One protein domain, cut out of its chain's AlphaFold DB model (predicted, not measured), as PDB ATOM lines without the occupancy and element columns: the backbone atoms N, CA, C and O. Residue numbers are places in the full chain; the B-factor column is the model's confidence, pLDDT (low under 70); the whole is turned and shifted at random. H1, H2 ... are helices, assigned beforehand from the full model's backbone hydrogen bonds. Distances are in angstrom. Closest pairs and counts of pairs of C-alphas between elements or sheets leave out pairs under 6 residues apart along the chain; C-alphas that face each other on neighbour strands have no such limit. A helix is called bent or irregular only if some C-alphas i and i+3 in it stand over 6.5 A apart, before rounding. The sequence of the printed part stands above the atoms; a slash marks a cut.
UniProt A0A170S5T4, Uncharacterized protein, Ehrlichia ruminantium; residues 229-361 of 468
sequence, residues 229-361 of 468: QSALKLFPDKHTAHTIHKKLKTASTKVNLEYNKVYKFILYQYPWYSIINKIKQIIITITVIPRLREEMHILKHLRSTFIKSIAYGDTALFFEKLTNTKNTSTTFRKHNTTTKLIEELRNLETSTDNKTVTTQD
ATOM      1  N   GLN A 229      -3.741  40.985 -53.532       71.19
ATOM      2  CA  GLN A 229      -4.679  41.941 -52.922       71.19
ATOM      3  C   GLN A 229      -6.112  41.729 -53.400       71.19
ATOM      4  O   GLN A 229      -7.057  41.994 -52.659       71.19
ATOM      5  N   SER A 230      -6.274  41.264 -54.632       60.75
ATOM      6  CA  SER A 230      -7.568  40.920 -55.210       60.75
ATOM      7  C   SER A 230      -8.111  39.628 -54.596       60.75
ATOM      8  O   SER A 230      -9.264  39.599 -54.173       60.75
ATOM      9  N   ALA A 231      -7.257  38.614 -54.431       59.66
ATOM     10  CA  ALA A 231      -7.595  37.355 -53.775       59.66
ATOM     11  C   ALA A 231      -7.952  37.556 -52.293       59.66
ATOM     12  O   ALA A 231      -8.912  36.972 -51.805       59.66
ATOM     13  N   LEU A 232      -7.252  38.439 -51.575       64.25
ATOM     14  CA  LEU A 232      -7.557  38.734 -50.168       64.25
ATOM     15  C   LEU A 232      -8.938  39.361 -49.955       64.25
ATOM     16  O   LEU A 232      -9.563  39.094 -48.935       64.25
ATOM     17  N   LYS A 233      -9.450  40.142 -50.915       63.56
ATOM     18  CA  LYS A 233     -10.808  40.717 -50.840       63.56
ATOM     19  C   LYS A 233     -11.911  39.654 -50.870       63.56
ATOM     20  O   LYS A 233     -13.044  39.969 -50.533       63.56
ATOM     21  N   LEU A 234     -11.593  38.423 -51.278       52.25
ATOM     22  CA  LEU A 234     -12.535  37.300 -51.289       52.25
ATOM     23  C   LEU A 234     -12.808  36.755 -49.884       52.25
ATOM     24  O   LEU A 234     -13.803  36.069 -49.669       52.25
ATOM     25  N   PHE A 235     -11.921  37.054 -48.938       55.78
ATOM     26  CA  PHE A 235     -12.011  36.589 -47.567       55.78
ATOM     27  C   PHE A 235     -12.615  37.694 -46.686       55.78
ATOM     28  O   PHE A 235     -12.181  38.846 -46.798       55.78
ATOM     29  N   PRO A 236     -13.558  37.381 -45.776       62.91
ATOM     30  CA  PRO A 236     -14.019  38.328 -44.759       62.91
ATOM     31  C   PRO A 236     -12.834  38.932 -43.999       62.91
ATOM     32  O   PRO A 236     -11.880  38.213 -43.728       62.91
ATOM     33  N   ASP A 237     -12.885  40.200 -43.586       68.75
ATOM     34  CA  ASP A 237     -11.737  40.895 -42.960       68.75
ATOM     35  C   ASP A 237     -11.142  40.171 -41.732       68.75
ATOM     36  O   ASP A 237      -9.964  40.332 -41.413       68.75
ATOM     37  N   LYS A 238     -11.951  39.354 -41.044       67.50
ATOM     38  CA  LYS A 238     -11.549  38.546 -39.878       67.50
ATOM     39  C   LYS A 238     -11.049  37.135 -40.227       67.50
ATOM     40  O   LYS A 238     -10.706  36.378 -39.329       67.50
ATOM     41  N   HIS A 239     -11.011  36.765 -41.502       70.94
ATOM     42  CA  HIS A 239     -10.616  35.433 -41.953       70.94
ATOM     43  C   HIS A 239      -9.104  35.197 -41.820       70.94
ATOM     44  O   HIS A 239      -8.287  36.097 -42.050       70.94
ATOM     45  N   THR A 240      -8.716  33.948 -41.551       75.50
ATOM     46  CA  THR A 240      -7.323  33.522 -41.338       75.50
ATOM     47  C   THR A 240      -6.375  33.925 -42.472       75.50
ATOM     48  O   THR A 240      -5.229  34.281 -42.214       75.50
ATOM     49  N   ALA A 241      -6.843  33.963 -43.722       75.75
ATOM     50  CA  ALA A 241      -6.075  34.427 -44.885       75.75
ATOM     51  C   ALA A 241      -5.487  35.843 -44.713       75.75
ATOM     52  O   ALA A 241      -4.321  36.065 -45.052       75.75
ATOM     53  N   HIS A 242      -6.240  36.788 -44.134       81.88
ATOM     54  CA  HIS A 242      -5.733  38.140 -43.851       81.88
ATOM     55  C   HIS A 242      -4.659  38.115 -42.770       81.88
ATOM     56  O   HIS A 242      -3.631  38.789 -42.889       81.88
ATOM     57  N   THR A 243      -4.854  37.287 -41.742       84.25
ATOM     58  CA  THR A 243      -3.874  37.078 -40.673       84.25
ATOM     59  C   THR A 243      -2.588  36.452 -41.213       84.25
ATOM     60  O   THR A 243      -1.504  36.976 -40.945       84.25
ATOM     61  N   ILE A 244      -2.684  35.403 -42.037       85.25
ATOM     62  CA  ILE A 244      -1.542  34.760 -42.702       85.25
ATOM     63  C   ILE A 244      -0.799  35.786 -43.562       85.25
ATOM     64  O   ILE A 244       0.415  35.952 -43.414       85.25
ATOM     65  N   HIS A 245      -1.515  36.541 -44.401       88.56
ATOM     66  CA  HIS A 245      -0.907  37.572 -45.239       88.56
ATOM     67  C   HIS A 245      -0.176  38.634 -44.413       88.56
ATOM     68  O   HIS A 245       0.973  38.978 -44.711       88.56
ATOM     69  N   LYS A 246      -0.810  39.140 -43.349       88.31
ATOM     70  CA  LYS A 246      -0.227  40.151 -42.461       88.31
ATOM     71  C   LYS A 246       1.025  39.626 -41.763       88.31
ATOM     72  O   LYS A 246       2.032  40.341 -41.727       88.31
ATOM     73  N   LYS A 247       0.999  38.394 -41.250       88.31
ATOM     74  CA  LYS A 247       2.153  37.764 -40.591       88.31
ATOM     75  C   LYS A 247       3.318  37.561 -41.566       88.31
ATOM     76  O   LYS A 247       4.427  38.011 -41.276       88.31
ATOM     77  N   LEU A 248       3.059  37.023 -42.762       88.12
ATOM     78  CA  LEU A 248       4.074  36.856 -43.815       88.12
ATOM     79  C   LEU A 248       4.677  38.200 -44.260       88.12
ATOM     80  O   LEU A 248       5.898  38.330 -44.373       88.12
ATOM     81  N   LYS A 249       3.841  39.226 -44.470       88.25
ATOM     82  CA  LYS A 249       4.293  40.574 -44.854       88.25
ATOM     83  C   LYS A 249       5.157  41.219 -43.769       88.25
ATOM     84  O   LYS A 249       6.195  41.806 -44.076       88.25
ATOM     85  N   THR A 250       4.742  41.102 -42.510       87.88
ATOM     86  CA  THR A 250       5.462  41.678 -41.365       87.88
ATOM     87  C   THR A 250       6.826  41.013 -41.191       87.88
ATOM     88  O   THR A 250       7.835  41.711 -41.077       87.88
ATOM     89  N   ALA A 251       6.879  39.680 -41.265       85.94
ATOM     90  CA  ALA A 251       8.129  38.931 -41.188       85.94
ATOM     91  C   ALA A 251       9.084  39.283 -42.337       85.94
ATOM     92  O   ALA A 251      10.242  39.612 -42.089       85.94
ATOM     93  N   SER A 252       8.587  39.325 -43.580       86.25
ATOM     94  CA  SER A 252       9.390  39.721 -44.747       86.25
ATOM     95  C   SER A 252       9.946  41.140 -44.614       86.25
ATOM     96  O   SER A 252      11.122  41.366 -44.887       86.25
ATOM     97  N   THR A 253       9.144  42.087 -44.122       86.88
ATOM     98  CA  THR A 253       9.604  43.466 -43.890       86.88
ATOM     99  C   THR A 253      10.705  43.517 -42.828       86.88
ATOM    100  O   THR A 253      11.694  44.226 -43.007       86.88
ATOM    101  N   LYS A 254      10.567  42.745 -41.743       87.06
ATOM    102  CA  LYS A 254      11.550  42.693 -40.653       87.06
ATOM    103  C   LYS A 254      12.888  42.105 -41.115       87.06
ATOM    104  O   LYS A 254      13.917  42.736 -40.889       87.06
ATOM    105  N   VAL A 255      12.860  40.967 -41.813       86.56
ATOM    106  CA  VAL A 255      14.071  40.320 -42.353       86.56
ATOM    107  C   VAL A 255      14.745  41.209 -43.401       86.56
ATOM    108  O   VAL A 255      15.955  41.395 -43.344       86.56
ATOM    109  N   ASN A 256      13.984  41.851 -44.297       86.44
ATOM    110  CA  ASN A 256      14.547  42.794 -45.273       86.44
ATOM    111  C   ASN A 256      15.217  43.999 -44.600       86.44
ATOM    112  O   ASN A 256      16.261  44.467 -45.050       86.44
ATOM    113  N   LEU A 257      14.625  44.522 -43.526       89.06
ATOM    114  CA  LEU A 257      15.177  45.659 -42.794       89.06
ATOM    115  C   LEU A 257      16.471  45.280 -42.062       89.06
ATOM    116  O   LEU A 257      17.415  46.071 -42.046       89.06
ATOM    117  N   GLU A 258      16.535  44.076 -41.493       87.94
ATOM    118  CA  GLU A 258      17.751  43.525 -40.887       87.94
ATOM    119  C   GLU A 258      18.837  43.268 -41.939       87.94
ATOM    120  O   GLU A 258      19.964  43.735 -41.778       87.94
ATOM    121  N   TYR A 259      18.473  42.648 -43.065       87.62
ATOM    122  CA  TYR A 259      19.365  42.436 -44.204       87.62
ATOM    123  C   TYR A 259      19.953  43.750 -44.712       87.62
ATOM    124  O   TYR A 259      21.166  43.868 -44.838       87.62
ATOM    125  N   ASN A 260      19.129  44.781 -44.906       88.31
ATOM    126  CA  ASN A 260      19.595  46.091 -45.359       88.31
ATOM    127  C   ASN A 260      20.539  46.769 -44.355       88.31
ATOM    128  O   ASN A 260      21.473  47.456 -44.765       88.31
ATOM    129  N   LYS A 261      20.318  46.595 -43.045       89.44
ATOM    130  CA  LYS A 261      21.233  47.105 -42.009       89.44
ATOM    131  C   LYS A 261      22.582  46.392 -42.062       89.44
ATOM    132  O   LYS A 261      23.616  47.056 -42.080       89.44
ATOM    133  N   VAL A 262      22.559  45.063 -42.128       89.06
ATOM    134  CA  VAL A 262      23.754  44.214 -42.222       89.06
ATOM    135  C   VAL A 262      24.535  44.509 -43.500       89.06
ATOM    136  O   VAL A 262      25.747  44.700 -43.459       89.06
ATOM    137  N   TYR A 263      23.836  44.629 -44.624       88.00
ATOM    138  CA  TYR A 263      24.435  44.904 -45.922       88.00
ATOM    139  C   TYR A 263      25.115  46.278 -45.960       88.00
ATOM    140  O   TYR A 263      26.252  46.384 -46.408       88.00
ATOM    141  N   LYS A 264      24.482  47.318 -45.392       89.19
ATOM    142  CA  LYS A 264      25.113  48.642 -45.232       89.19
ATOM    143  C   LYS A 264      26.374  48.593 -44.370       89.19
ATOM    144  O   LYS A 264      27.346  49.259 -44.699       89.19
ATOM    145  N   PHE A 265      26.358  47.819 -43.284       86.69
ATOM    146  CA  PHE A 265      27.524  47.656 -42.413       86.69
ATOM    147  C   PHE A 265      28.677  46.930 -43.123       86.69
ATOM    148  O   PHE A 265      29.836  47.302 -42.958       86.69
ATOM    149  N   ILE A 266      28.376  45.918 -43.940       86.19
ATOM    150  CA  ILE A 266      29.385  45.149 -44.684       86.19
ATOM    151  C   ILE A 266      29.968  45.937 -45.858       86.19
ATOM    152  O   ILE A 266      31.167  45.857 -46.095       86.19
ATOM    153  N   LEU A 267      29.158  46.727 -46.565       86.69
ATOM    154  CA  LEU A 267      29.640  47.556 -47.673       86.69
ATOM    155  C   LEU A 267      30.429  48.790 -47.224       86.69
ATOM    156  O   LEU A 267      31.101  49.417 -48.044       86.69
ATOM    157  N   TYR A 268      30.337  49.174 -45.951       86.00
ATOM    158  CA  TYR A 268      31.062  50.329 -45.447       86.00
ATOM    159  C   TYR A 268      32.573  50.065 -45.454       86.00
ATOM    160  O   TYR A 268      33.061  49.114 -44.840       86.00
ATOM    161  N   GLN A 269      33.333  50.931 -46.120       86.62
ATOM    162  CA  GLN A 269      34.789  50.846 -46.140       86.62
ATOM    163  C   GLN A 269      35.360  51.417 -44.839       86.62
ATOM    164  O   GLN A 269      35.532  52.627 -44.690       86.62
ATOM    165  N   TYR A 270      35.640  50.543 -43.870       77.12
ATOM    166  CA  TYR A 270      36.323  50.950 -42.646       77.12
ATOM    167  C   TYR A 270      37.823  51.170 -42.894       77.12
ATOM    168  O   TYR A 270      38.462  50.343 -43.558       77.12
ATOM    169  N   PRO A 271      38.416  52.231 -42.315       68.56
ATOM    170  CA  PRO A 271      39.852  52.458 -42.404       68.56
ATOM    171  C   PRO A 271      40.627  51.307 -41.750       68.56
ATOM    172  O   PRO A 271      40.107  50.589 -40.890       68.56
ATOM    173  N   TRP A 272      41.880  51.113 -42.165       65.25
ATOM    174  CA  TRP A 272      42.687  49.944 -41.798       65.25
ATOM    175  C   TRP A 272      42.857  49.760 -40.281       65.25
ATOM    176  O   TRP A 272      42.817  48.627 -39.809       65.25
ATOM    177  N   TYR A 273      42.928  50.854 -39.520       63.66
ATOM    178  CA  TYR A 273      43.061  50.848 -38.060       63.66
ATOM    179  C   TYR A 273      41.762  50.477 -37.316       63.66
ATOM    180  O   TYR A 273      41.775  50.252 -36.108       63.66
ATOM    181  N   SER A 274      40.619  50.358 -38.004       72.69
ATOM    182  CA  SER A 274      39.340  49.951 -37.401       72.69
ATOM    183  C   SER A 274      39.192  48.423 -37.348       72.69
ATOM    184  O   SER A 274      38.214  47.846 -37.833       72.69
ATOM    185  N   ILE A 275      40.183  47.755 -36.752       65.44
ATOM    186  CA  ILE A 275      40.322  46.289 -36.723       65.44
ATOM    187  C   ILE A 275      39.060  45.615 -36.164       65.44
ATOM    188  O   ILE A 275      38.549  44.666 -36.755       65.44
ATOM    189  N   ILE A 276      38.484  46.163 -35.088       74.19
ATOM    190  CA  ILE A 276      37.252  45.646 -34.471       74.19
ATOM    191  C   ILE A 276      36.092  45.614 -35.478       74.19
ATOM    192  O   ILE A 276      35.343  44.637 -35.529       74.19
ATOM    193  N   ASN A 277      35.926  46.661 -36.290       68.12
ATOM    194  CA  ASN A 277      34.846  46.712 -37.276       68.12
ATOM    195  C   ASN A 277      35.112  45.773 -38.457       68.12
ATOM    196  O   ASN A 277      34.176  45.122 -38.913       68.12
ATOM    197  N   LYS A 278      36.371  45.615 -38.885       65.44
ATOM    198  CA  LYS A 278      36.751  44.630 -39.913       65.44
ATOM    199  C   LYS A 278      36.502  43.187 -39.458       65.44
ATOM    200  O   LYS A 278      35.899  42.411 -40.195       65.44
ATOM    201  N   ILE A 279      36.865  42.838 -38.222       71.19
ATOM    202  CA  ILE A 279      36.560  41.520 -37.636       71.19
ATOM    203  C   ILE A 279      35.042  41.308 -37.567       71.19
ATOM    204  O   ILE A 279      34.542  40.256 -37.969       71.19
ATOM    205  N   LYS A 280      34.280  42.323 -37.136       74.12
ATOM    206  CA  LYS A 280      32.809  42.269 -37.158       74.12
ATOM    207  C   LYS A 280      32.267  42.046 -38.571       74.12
ATOM    208  O   LYS A 280      31.357  41.237 -38.722       74.12
ATOM    209  N   GLN A 281      32.808  42.703 -39.600       77.94
ATOM    210  CA  GLN A 281      32.394  42.477 -40.991       77.94
ATOM    211  C   GLN A 281      32.618  41.024 -41.423       77.94
ATOM    212  O   GLN A 281      31.710  40.433 -42.007       77.94
ATOM    213  N   ILE A 282      33.763  40.424 -41.084       75.88
ATOM    214  CA  ILE A 282      34.066  39.014 -41.382       75.88
ATOM    215  C   ILE A 282      33.064  38.088 -40.681       75.88
ATOM    216  O   ILE A 282      32.407  37.277 -41.336       75.88
ATOM    217  N   ILE A 283      32.869  38.258 -39.367       74.62
ATOM    218  CA  ILE A 283      31.937  37.433 -38.580       74.62
ATOM    219  C   ILE A 283      30.514  37.547 -39.136       74.62
ATOM    220  O   ILE A 283      29.851  36.531 -39.351       74.62
ATOM    221  N   ILE A 284      30.035  38.765 -39.402       78.56
ATOM    222  CA  ILE A 284      28.684  39.005 -39.930       78.56
ATOM    223  C   ILE A 284      28.536  38.408 -41.338       78.56
ATOM    224  O   ILE A 284      27.493  37.829 -41.645       78.56
ATOM    225  N   THR A 285      29.571  38.482 -42.177       77.81
ATOM    226  CA  THR A 285      29.554  37.901 -43.531       77.81
ATOM    227  C   THR A 285      29.437  36.379 -43.494       77.81
ATOM    228  O   THR A 285      28.670  35.818 -44.270       77.81
ATOM    229  N   ILE A 286      30.144  35.715 -42.578       80.50
ATOM    230  CA  ILE A 286      30.170  34.246 -42.490       80.50
ATOM    231  C   ILE A 286      28.941  33.700 -41.751       80.50
ATOM    232  O   ILE A 286      28.456  32.621 -42.075       80.50
ATOM    233  N   THR A 287      28.407  34.432 -40.769       77.44
ATOM    234  CA  THR A 287      27.358  33.901 -39.875       77.44
ATOM    235  C   THR A 287      25.981  34.526 -40.092       77.44
ATOM    236  O   THR A 287      24.973  33.821 -40.112       77.44
ATOM    237  N   VAL A 288      25.901  35.846 -40.272       81.19
ATOM    238  CA  VAL A 288      24.624  36.577 -40.297       81.19
ATOM    239  C   VAL A 288      24.040  36.637 -41.708       81.19
ATOM    240  O   VAL A 288      22.839  36.424 -41.873       81.19
ATOM    241  N   ILE A 289      24.858  36.883 -42.739       82.12
ATOM    242  CA  ILE A 289      24.377  36.928 -44.133       82.12
ATOM    243  C   ILE A 289      23.741  35.599 -44.575       82.12
ATOM    244  O   ILE A 289      22.615  35.651 -45.084       82.12
ATOM    245  N   PRO A 290      24.394  34.426 -44.421       81.38
ATOM    246  CA  PRO A 290      23.823  33.160 -44.877       81.38
ATOM    247  C   PRO A 290      22.498  32.866 -44.178       81.38
ATOM    248  O   PRO A 290      21.515  32.530 -44.837       81.38
ATOM    249  N   ARG A 291      22.433  33.141 -42.870       78.81
ATOM    250  CA  ARG A 291      21.210  33.020 -42.077       78.81
ATOM    251  C   ARG A 291      20.068  33.880 -42.627       78.81
ATOM    252  O   ARG A 291      18.955  33.388 -42.794       78.81
ATOM    253  N   LEU A 292      20.309  35.163 -42.902       82.88
ATOM    254  CA  LEU A 292      19.265  36.056 -43.422       82.88
ATOM    255  C   LEU A 292      18.816  35.661 -44.838       82.88
ATOM    256  O   LEU A 292      17.633  35.796 -45.158       82.88
ATOM    257  N   ARG A 293      19.728  35.140 -45.672       83.62
ATOM    258  CA  ARG A 293      19.386  34.597 -47.001       83.62
ATOM    259  C   ARG A 293      18.469  33.383 -46.898       83.62
ATOM    260  O   ARG A 293      17.496  33.297 -47.646       83.62
ATOM    261  N   GLU A 294      18.746  32.479 -45.968       82.81
ATOM    262  CA  GLU A 294      17.898  31.315 -45.716       82.81
ATOM    263  C   GLU A 294      16.509  31.730 -45.202       82.81
ATOM    264  O   GLU A 294      15.491  31.281 -45.733       82.81
ATOM    265  N   GLU A 295      16.440  32.677 -44.254       81.88
ATOM    266  CA  GLU A 295      15.164  33.228 -43.774       81.88
ATOM    267  C   GLU A 295      14.359  33.882 -44.917       81.88
ATOM    268  O   GLU A 295      13.155  33.639 -45.043       81.88
ATOM    269  N   MET A 296      15.007  34.649 -45.800       84.12
ATOM    270  CA  MET A 296      14.372  35.201 -47.006       84.12
ATOM    271  C   MET A 296      13.851  34.109 -47.947       84.12
ATOM    272  O   MET A 296      12.744  34.242 -48.477       84.12
ATOM    273  N   HIS A 297      14.623  33.041 -48.164       83.88
ATOM    274  CA  HIS A 297      14.234  31.936 -49.040       83.88
ATOM    275  C   HIS A 297      12.979  31.222 -48.518       83.88
ATOM    276  O   HIS A 297      12.009  31.051 -49.261       83.88
ATOM    277  N   ILE A 298      12.950  30.900 -47.221       82.50
ATOM    278  CA  ILE A 298      11.790  30.279 -46.567       82.50
ATOM    279  C   ILE A 298      10.562  31.194 -46.668       82.50
ATOM    280  O   ILE A 298       9.483  30.747 -47.062       82.50
ATOM    281  N   LEU A 299      10.712  32.494 -46.385       85.25
ATOM    282  CA  LEU A 299       9.612  33.456 -46.490       85.25
ATOM    283  C   LEU A 299       9.091  33.600 -47.925       85.25
ATOM    284  O   LEU A 299       7.879  33.717 -48.127       85.25
ATOM    285  N   LYS A 300       9.973  33.559 -48.931       85.19
ATOM    286  CA  LYS A 300       9.589  33.572 -50.349       85.19
ATOM    287  C   LYS A 300       8.799  32.316 -50.717       85.19
ATOM    288  O   LYS A 300       7.773  32.425 -51.389       85.19
ATOM    289  N   HIS A 301       9.231  31.150 -50.240       82.50
ATOM    290  CA  HIS A 301       8.530  29.885 -50.452       82.50
ATOM    291  C   HIS A 301       7.140  29.879 -49.796       82.50
ATOM    292  O   HIS A 301       6.145  29.565 -50.456       82.50
ATOM    293  N   LEU A 302       7.044  30.295 -48.529       83.88
ATOM    294  CA  LEU A 302       5.772  30.415 -47.810       83.88
ATOM    295  C   LEU A 302       4.829  31.407 -48.493       83.88
ATOM    296  O   LEU A 302       3.651  31.113 -48.671       83.88
ATOM    297  N   ARG A 303       5.346  32.557 -48.940       85.06
ATOM    298  CA  ARG A 303       4.559  33.553 -49.674       85.06
ATOM    299  C   ARG A 303       4.057  33.016 -51.012       85.06
ATOM    300  O   ARG A 303       2.888  33.201 -51.317       85.06
ATOM    301  N   SER A 304       4.906  32.348 -51.789       81.94
ATOM    302  CA  SER A 304       4.511  31.721 -53.058       81.94
ATOM    303  C   SER A 304       3.420  30.670 -52.844       81.94
ATOM    304  O   SER A 304       2.403  30.664 -53.532       81.94
ATOM    305  N   THR A 305       3.590  29.833 -51.824       81.00
ATOM    306  CA  THR A 305       2.617  28.805 -51.449       81.00
ATOM    307  C   THR A 305       1.290  29.408 -51.001       81.00
ATOM    308  O   THR A 305       0.233  28.955 -51.433       81.00
ATOM    309  N   PHE A 306       1.339  30.468 -50.193       83.12
ATOM    310  CA  PHE A 306       0.160  31.214 -49.773       83.12
ATOM    311  C   PHE A 306      -0.579  31.820 -50.969       83.12
ATOM    312  O   PHE A 306      -1.778  31.606 -51.092       83.12
ATOM    313  N   ILE A 307       0.133  32.504 -51.874       76.88
ATOM    314  CA  ILE A 307      -0.437  33.100 -53.093       76.88
ATOM    315  C   ILE A 307      -1.128  32.031 -53.941       76.88
ATOM    316  O   ILE A 307      -2.277  32.215 -54.333       76.88
ATOM    317  N   LYS A 308      -0.460  30.895 -54.167       70.19
ATOM    318  CA  LYS A 308      -1.038  29.767 -54.905       70.19
ATOM    319  C   LYS A 308      -2.277  29.206 -54.219       70.19
ATOM    320  O   LYS A 308      -3.215  28.856 -54.911       70.19
ATOM    321  N   SER A 309      -2.293  29.125 -52.890       65.75
ATOM    322  CA  SER A 309      -3.454  28.636 -52.141       65.75
ATOM    323  C   SER A 309      -4.647  29.586 -52.294       65.75
ATOM    324  O   SER A 309      -5.712  29.178 -52.750       65.75
ATOM    325  N   ILE A 310      -4.457  30.876 -51.994       63.44
ATOM    326  CA  ILE A 310      -5.561  31.846 -51.994       63.44
ATOM    327  C   ILE A 310      -6.080  32.190 -53.392       63.44
ATOM    328  O   ILE A 310      -7.209  32.659 -53.503       63.44
ATOM    329  N   ALA A 311      -5.297  31.946 -54.450       59.91
ATOM    330  CA  ALA A 311      -5.756  32.080 -55.834       59.91
ATOM    331  C   ALA A 311      -6.976  31.184 -56.124       59.91
ATOM    332  O   ALA A 311      -7.811  31.538 -56.951       59.91
ATOM    333  N   TYR A 312      -7.118  30.077 -55.387       53.75
ATOM    334  CA  TYR A 312      -8.259  29.163 -55.467       53.75
ATOM    335  C   TYR A 312      -9.308  29.394 -54.365       53.75
ATOM    336  O   TYR A 312     -10.212  28.582 -54.198       53.75
ATOM    337  N   GLY A 313      -9.207  30.496 -53.610       52.75
ATOM    338  CA  GLY A 313     -10.181  30.871 -52.580       52.75
ATOM    339  C   GLY A 313     -10.090  30.079 -51.270       52.75
ATOM    340  O   GLY A 313     -10.996  30.186 -50.448       52.75
ATOM    341  N   ASP A 314      -9.013  29.318 -51.046       60.12
ATOM    342  CA  ASP A 314      -8.837  28.484 -49.849       60.12
ATOM    343  C   ASP A 314      -7.401  28.563 -49.291       60.12
ATOM    344  O   ASP A 314      -6.426  28.797 -50.008       60.12
ATOM    345  N   THR A 315      -7.250  28.366 -47.984       67.31
ATOM    346  CA  THR A 315      -5.976  28.266 -47.260       67.31
ATOM    347  C   THR A 315      -5.556  26.821 -46.959       67.31
ATOM    348  O   THR A 315      -4.458  26.619 -46.443       67.31
ATOM    349  N   ALA A 316      -6.369  25.810 -47.289       66.00
ATOM    350  CA  ALA A 316      -6.068  24.401 -46.998       66.00
ATOM    351  C   ALA A 316      -4.724  23.925 -47.583       66.00
ATOM    352  O   ALA A 316      -3.908  23.344 -46.871       66.00
ATOM    353  N   LEU A 317      -4.444  24.244 -48.851       64.75
ATOM    354  CA  LEU A 317      -3.195  23.856 -49.523       64.75
ATOM    355  C   LEU A 317      -1.965  24.553 -48.915       64.75
ATOM    356  O   LEU A 317      -0.856  24.013 -48.935       64.75
ATOM    357  N   PHE A 318      -2.146  25.750 -48.349       79.38
ATOM    358  CA  PHE A 318      -1.104  26.421 -47.580       79.38
ATOM    359  C   PHE A 318      -0.766  25.654 -46.297       79.38
ATOM    360  O   PHE A 318       0.417  25.437 -46.038       79.38
ATOM    361  N   PHE A 319      -1.764  25.200 -45.534       75.38
ATOM    362  CA  PHE A 319      -1.543  24.426 -44.306       75.38
ATOM    363  C   PHE A 319      -0.979  23.022 -44.578       75.38
ATOM    364  O   PHE A 319      -0.031  22.605 -43.913       75.38
ATOM    365  N   GLU A 320      -1.446  22.349 -45.632       71.69
ATOM    366  CA  GLU A 320      -0.894  21.065 -46.096       71.69
ATOM    367  C   GLU A 320       0.602  21.171 -46.447       71.69
ATOM    368  O   GLU A 320       1.415  20.302 -46.136       71.69
ATOM    369  N   LYS A 321       1.014  22.281 -47.063       73.38
ATOM    370  CA  LYS A 321       2.433  22.523 -47.353       73.38
ATOM    371  C   LYS A 321       3.216  23.025 -46.135       73.38
ATOM    372  O   LYS A 321       4.420  22.785 -46.059       73.38
ATOM    373  N   LEU A 322       2.557  23.673 -45.174       76.44
ATOM    374  CA  LEU A 322       3.153  24.143 -43.916       76.44
ATOM    375  C   LEU A 322       3.488  22.984 -42.952       76.44
ATOM    376  O   LEU A 322       4.492  23.024 -42.223       76.44
ATOM    377  N   THR A 323       2.680  21.925 -42.948       65.25
ATOM    378  CA  THR A 323       2.959  20.689 -42.195       65.25
ATOM    379  C   THR A 323       4.161  19.945 -42.779       65.25
ATOM    380  O   THR A 323       5.029  19.505 -42.020       65.25
ATOM    381  N   ASN A 324       4.295  19.938 -44.109       60.47
ATOM    382  CA  ASN A 324       5.431  19.341 -44.821       60.47
ATOM    383  C   ASN A 324       6.741  20.140 -44.727       60.47
ATOM    384  O   ASN A 324       7.808  19.578 -44.955       60.47
ATOM    385  N   THR A 325       6.720  21.410 -44.304       62.81
ATOM    386  CA  THR A 325       7.946  22.178 -43.986       62.81
ATOM    387  C   THR A 325       8.659  21.719 -42.694       62.81
ATOM    388  O   THR A 325       9.239  22.525 -41.968       62.81
ATOM    389  N   LYS A 326       8.628  20.419 -42.365       50.94
ATOM    390  CA  LYS A 326       9.319  19.846 -41.201       50.94
ATOM    391  C   LYS A 326      10.848  19.966 -41.356       50.94
ATOM    392  O   LYS A 326      11.440  19.390 -42.256       50.94
ATOM    393  N   ASN A 327      11.460  20.663 -40.396       48.94
ATOM    394  CA  ASN A 327      12.835  20.483 -39.914       48.94
ATOM    395  C   ASN A 327      14.011  20.687 -40.892       48.94
ATOM    396  O   ASN A 327      15.044  20.052 -40.718       48.94
ATOM    397  N   THR A 328      13.949  21.629 -41.835       45.38
ATOM    398  CA  THR A 328      15.191  22.126 -42.472       45.38
ATOM    399  C   THR A 328      15.972  23.110 -41.589       45.38
ATOM    400  O   THR A 328      17.107  23.437 -41.897       45.38
ATOM    401  N   SER A 329      15.419  23.548 -40.449       45.69
ATOM    402  CA  SER A 329      16.057  24.523 -39.547       45.69
ATOM    403  C   SER A 329      17.073  23.921 -38.560       45.69
ATOM    404  O   SER A 329      17.339  24.522 -37.514       45.69
ATOM    405  N   THR A 330      17.572  22.708 -38.802       44.38
ATOM    406  CA  THR A 330      18.448  21.987 -37.861       44.38
ATOM    407  C   THR A 330      19.878  22.522 -37.843       44.38
ATOM    408  O   THR A 330      20.563  22.365 -36.835       44.38
ATOM    409  N   THR A 331      20.322  23.224 -38.886       47.62
ATOM    410  CA  THR A 331      21.699  23.732 -38.988       47.62
ATOM    411  C   THR A 331      21.949  25.022 -38.203       47.62
ATOM    412  O   THR A 331      23.075  25.244 -37.766       47.62
ATOM    413  N   PHE A 332      20.929  25.840 -37.910       44.91
ATOM    414  CA  PHE A 332      21.099  27.063 -37.112       44.91
ATOM    415  C   PHE A 332      19.955  27.266 -36.110       44.91
ATOM    416  O   PHE A 332      18.962  27.945 -36.354       44.91
ATOM    417  N   ARG A 333      20.140  26.726 -34.901       44.59
ATOM    418  CA  ARG A 333      19.200  26.697 -33.757       44.59
ATOM    419  C   ARG A 333      18.736  28.072 -33.205       44.59
ATOM    420  O   ARG A 333      18.210  28.143 -32.101       44.59
ATOM    421  N   LYS A 334      18.925  29.181 -33.935       48.09
ATOM    422  CA  LYS A 334      18.577  30.566 -33.543       48.09
ATOM    423  C   LYS A 334      17.687  31.300 -34.565       48.09
ATOM    424  O   LYS A 334      17.707  32.529 -34.623       48.09
ATOM    425  N   HIS A 335      16.872  30.599 -35.351       55.06
ATOM    426  CA  HIS A 335      15.908  31.212 -36.282       55.06
ATOM    427  C   HIS A 335      14.663  31.793 -35.589       55.06
ATOM    428  O   HIS A 335      13.537  31.472 -35.965       55.06
ATOM    429  N   ASN A 336      14.829  32.648 -34.578       62.41
ATOM    430  CA  ASN A 336      13.727  33.118 -33.726       62.41
ATOM    431  C   ASN A 336      12.558  33.754 -34.495       62.41
ATOM    432  O   ASN A 336      11.439  33.716 -34.009       62.41
ATOM    433  N   THR A 337      12.783  34.376 -35.651       67.44
ATOM    434  CA  THR A 337      11.721  35.073 -36.391       67.44
ATOM    435  C   THR A 337      10.893  34.120 -37.245       67.44
ATOM    436  O   THR A 337       9.669  34.122 -37.154       67.44
ATOM    437  N   THR A 338      11.552  33.295 -38.060       69.25
ATOM    438  CA  THR A 338      10.880  32.408 -39.021       69.25
ATOM    439  C   THR A 338      10.319  31.156 -38.350       69.25
ATOM    440  O   THR A 338       9.239  30.713 -38.723       69.25
ATOM    441  N   THR A 339      10.985  30.621 -37.320       71.12
ATOM    442  CA  THR A 339      10.453  29.479 -36.547       71.12
ATOM    443  C   THR A 339       9.213  29.872 -35.756       71.12
ATOM    444  O   THR A 339       8.184  29.225 -35.916       71.12
ATOM    445  N   LYS A 340       9.263  30.995 -35.019       77.06
ATOM    446  CA  LYS A 340       8.082  31.545 -34.335       77.06
ATOM    447  C   LYS A 340       6.958  31.840 -35.313       77.06
ATOM    448  O   LYS A 340       5.817  31.538 -35.012       77.06
ATOM    449  N   LEU A 341       7.265  32.375 -36.498       82.12
ATOM    450  CA  LEU A 341       6.263  32.590 -37.539       82.12
ATOM    451  C   LEU A 341       5.618  31.276 -37.999       82.12
ATOM    452  O   LEU A 341       4.401  31.226 -38.118       82.12
ATOM    453  N   ILE A 342       6.400  30.234 -38.286       79.94
ATOM    454  CA  ILE A 342       5.871  28.934 -38.730       79.94
ATOM    455  C   ILE A 342       5.000  28.309 -37.637       79.94
ATOM    456  O   ILE A 342       3.917  27.813 -37.935       79.94
ATOM    457  N   GLU A 343       5.431  28.374 -36.382       77.12
ATOM    458  CA  GLU A 343       4.672  27.891 -35.227       77.12
ATOM    459  C   GLU A 343       3.377  28.692 -35.026       77.12
ATOM    460  O   GLU A 343       2.289  28.131 -34.934       77.12
ATOM    461  N   GLU A 344       3.464  30.017 -35.091       79.62
ATOM    462  CA  GLU A 344       2.316  30.916 -35.067       79.62
ATOM    463  C   GLU A 344       1.338  30.691 -36.226       79.62
ATOM    464  O   GLU A 344       0.149  30.958 -36.063       79.62
ATOM    465  N   LEU A 345       1.826  30.287 -37.402       83.19
ATOM    466  CA  LEU A 345       0.997  29.941 -38.552       83.19
ATOM    467  C   LEU A 345       0.357  28.561 -38.364       83.19
ATOM    468  O   LEU A 345      -0.812  28.414 -38.691       83.19
ATOM    469  N   ARG A 346       1.058  27.582 -37.778       78.69
ATOM    470  CA  ARG A 346       0.482  26.271 -37.423       78.69
ATOM    471  C   ARG A 346      -0.620  26.393 -36.375       78.69
ATOM    472  O   ARG A 346      -1.669  25.789 -36.528       78.69
ATOM    473  N   ASN A 347      -0.449  27.252 -35.375       75.81
ATOM    474  CA  ASN A 347      -1.476  27.472 -34.352       75.81
ATOM    475  C   ASN A 347      -2.753  28.133 -34.912       75.81
ATOM    476  O   ASN A 347      -3.816  28.041 -34.301       75.81
ATOM    477  N   LEU A 348      -2.675  28.785 -36.081       72.69
ATOM    478  CA  LEU A 348      -3.865  29.272 -36.788       72.69
ATOM    479  C   LEU A 348      -4.660  28.129 -37.433       72.69
ATOM    480  O   LEU A 348      -5.875  28.264 -37.561       72.69
ATOM    481  N   GLU A 349      -4.007  27.012 -37.783       64.62
ATOM    482  CA  GLU A 349      -4.650  25.818 -38.349       64.62
ATOM    483  C   GLU A 349      -5.725  25.257 -37.406       64.62
ATOM    484  O   GLU A 349      -6.816  24.893 -37.839       64.62
ATOM    485  N   THR A 350      -5.426  25.270 -36.105       52.56
ATOM    486  CA  THR A 350      -6.264  24.746 -35.016       52.56
ATOM    487  C   THR A 350      -7.310  25.734 -34.485       52.56
ATOM    488  O   THR A 350      -8.079  25.386 -33.591       52.56
ATOM    489  N   SER A 351      -7.340  26.976 -34.982       51.75
ATOM    490  CA  SER A 351      -8.294  27.994 -34.519       51.75
ATOM    491  C   SER A 351      -9.678  27.807 -35.155       51.75
ATOM    492  O   SER A 351      -9.797  27.552 -36.350       51.75
ATOM    493  N   THR A 352     -10.751  27.965 -34.378       45.69
ATOM    494  CA  THR A 352     -12.157  27.819 -34.818       45.69
ATOM    495  C   THR A 352     -12.596  28.817 -35.906       45.69
ATOM    496  O   THR A 352     -13.663  28.643 -36.500       45.69
ATOM    497  N   ASP A 353     -11.763  29.819 -36.205       45.19
ATOM    498  CA  ASP A 353     -11.936  30.815 -37.272       45.19
ATOM    499  C   ASP A 353     -11.353  30.381 -38.629       45.19
ATOM    500  O   ASP A 353     -11.528  31.089 -39.624       45.19
ATOM    501  N   ASN A 354     -10.768  29.180 -38.724       46.22
ATOM    502  CA  ASN A 354     -10.472  28.484 -39.986       46.22
ATOM    503  C   ASN A 354     -11.749  28.006 -40.710       46.22
ATOM    504  O   ASN A 354     -11.812  26.929 -41.303       46.22
ATOM    505  N   LYS A 355     -12.804  28.820 -40.672       45.34
ATOM    506  CA  LYS A 355     -13.952  28.647 -41.547       45.34
ATOM    507  C   LYS A 355     -13.469  28.938 -42.955       45.34
ATOM    508  O   LYS A 355     -13.259  30.096 -43.298       45.34
ATOM    509  N   THR A 356     -13.318  27.877 -43.747       45.44
ATOM    510  CA  THR A 356     -13.339  27.927 -45.213       45.44
ATOM    511  C   THR A 356     -14.259  29.055 -45.661       45.44
ATOM    512  O   THR A 356     -15.400  29.098 -45.185       45.44
ATOM    513  N   VAL A 357     -13.772  29.954 -46.531       37.66
ATOM    514  CA  VAL A 357     -14.590  31.002 -47.162       37.66
ATOM    515  C   VAL A 357     -15.926  30.394 -47.503       37.66
ATOM    516  O   VAL A 357     -16.001  29.441 -48.286       37.66
ATOM    517  N   THR A 358     -16.980  30.887 -46.855       37.88
ATOM    518  CA  THR A 358     -18.290  30.353 -47.163       37.88
ATOM    519  C   THR A 358     -18.577  30.718 -48.601       37.88
ATOM    520  O   THR A 358     -18.252  31.801 -49.090       37.88
ATOM    521  N   THR A 359     -19.179  29.790 -49.313       33.28
ATOM    522  CA  THR A 359     -19.359  29.874 -50.752       33.28
ATOM    523  C   THR A 359     -20.175  31.115 -51.187       33.28
ATOM    524  O   THR A 359     -20.154  31.501 -52.351       33.28
ATOM    525  N   GLN A 360     -20.852  31.790 -50.251       33.25
ATOM    526  CA  GLN A 360     -21.537  33.076 -50.419       33.25
ATOM    527  C   GLN A 360     -20.572  34.275 -50.571       33.25
ATOM    528  O   GLN A 360     -20.834  35.184 -51.366       33.25
ATOM    529  N   ASP A 361     -19.441  34.266 -49.863       36.34
ATOM    530  CA  ASP A 361     -18.464  35.365 -49.827       36.34
ATOM    531  C   ASP A 361     -17.628  35.423 -51.119       36.34
ATOM    532  O   ASP A 361     -17.431  36.501 -51.695       36.34
TER     533      ASP A 361
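This is residues 229 to 361 of the 468 residues of an uncharacterized protein of Ehrlichia ruminantium (UniProt A0A170S5T4). Picture a long helical hairpin, H2 running out and the bent H3 running back beside it, with H5 packed along H2 at the end away from the hairpin's turn and short H4 folded back on H3b there. Residues 271 to 276 stick out at the turn, and the little H1 and the last stretch, residues 350 to 361, lie at the opposite end. The printed part has 133 residues with five named helices, H1 to H5 in chain order, and no named strand; its class is all helix. It is loose, with a radius of gyration of the C-alphas of 18.6 A, and a rod spanning 68 by 29 by 20 A.

Begin with the longest helix, H3, residues 275 to 310, assigned as one helix by its hydrogen bonds but bent: C-alphas 286 and 289 are 6.6 A apart. Its arms, H3a at residues 275 to 286 and H3b at 289 to 310, stand at a steep tilt of 38 degrees, only just beyond shallow. Look next at H2, residues 240 to 267, which touches H3b at Tyr 259 and Leu 292, their closest C-alphas, 6.4 A apart; they run opposite ways at a shallow tilt of 24 degrees. H2 and H3a form a hairpin, touching with residues 262 to 266 and 281 to 285 alone; C-alphas 266 and 281 are closest, at 5.5 A. H5, residues 336 to 349, touches H2 at a shallow tilt of 7 degrees, opposite ways, with C-alphas 244 and 345 closest, at 6.8 A. H2, H3b and H5 form a bundle, helices grouped together, though H3b and H5 only just touch, with 3 pairs of C-alphas within 8 A. H4, residues 316 to 324, makes a hairpin with H3b, C-alphas 306 and 318 being closest at 5.4 A. H1, residues 229 to 232, is close to but not clearly touching H2, C-alphas 232 and 242 being closest at 6.6 A. Every O i to N i+4 pair is within hydrogen-bond range in H2, H3a and H3b, against 4 of 5 in H4 and 7 of 10 in H5; H1 is too short for such a pair.

Find C-alpha 240 at (-7.323, 33.522, -41.338); from there H2 runs 40.0 A to C-alpha 267. H3a covers 16.8 A, and H3b 31.4 A to C-alpha 310 at (-5.561, 31.846, -51.994). H1 measures 5.1 A and H4 12.8 A. H5 runs 20.3 A to C-alpha 349 at (-4.650, 25.818, -38.349).

The C-alphas of Tyr 273 and Gln 360 are farthest apart, at 68.1 A. The printed part has no cut, and the link from H4 to H5, 11 residues, is long. Mean pLDDT of the printed part is 71.2; 53 residues are under 70, among them 323 to 338 and 349 to 361.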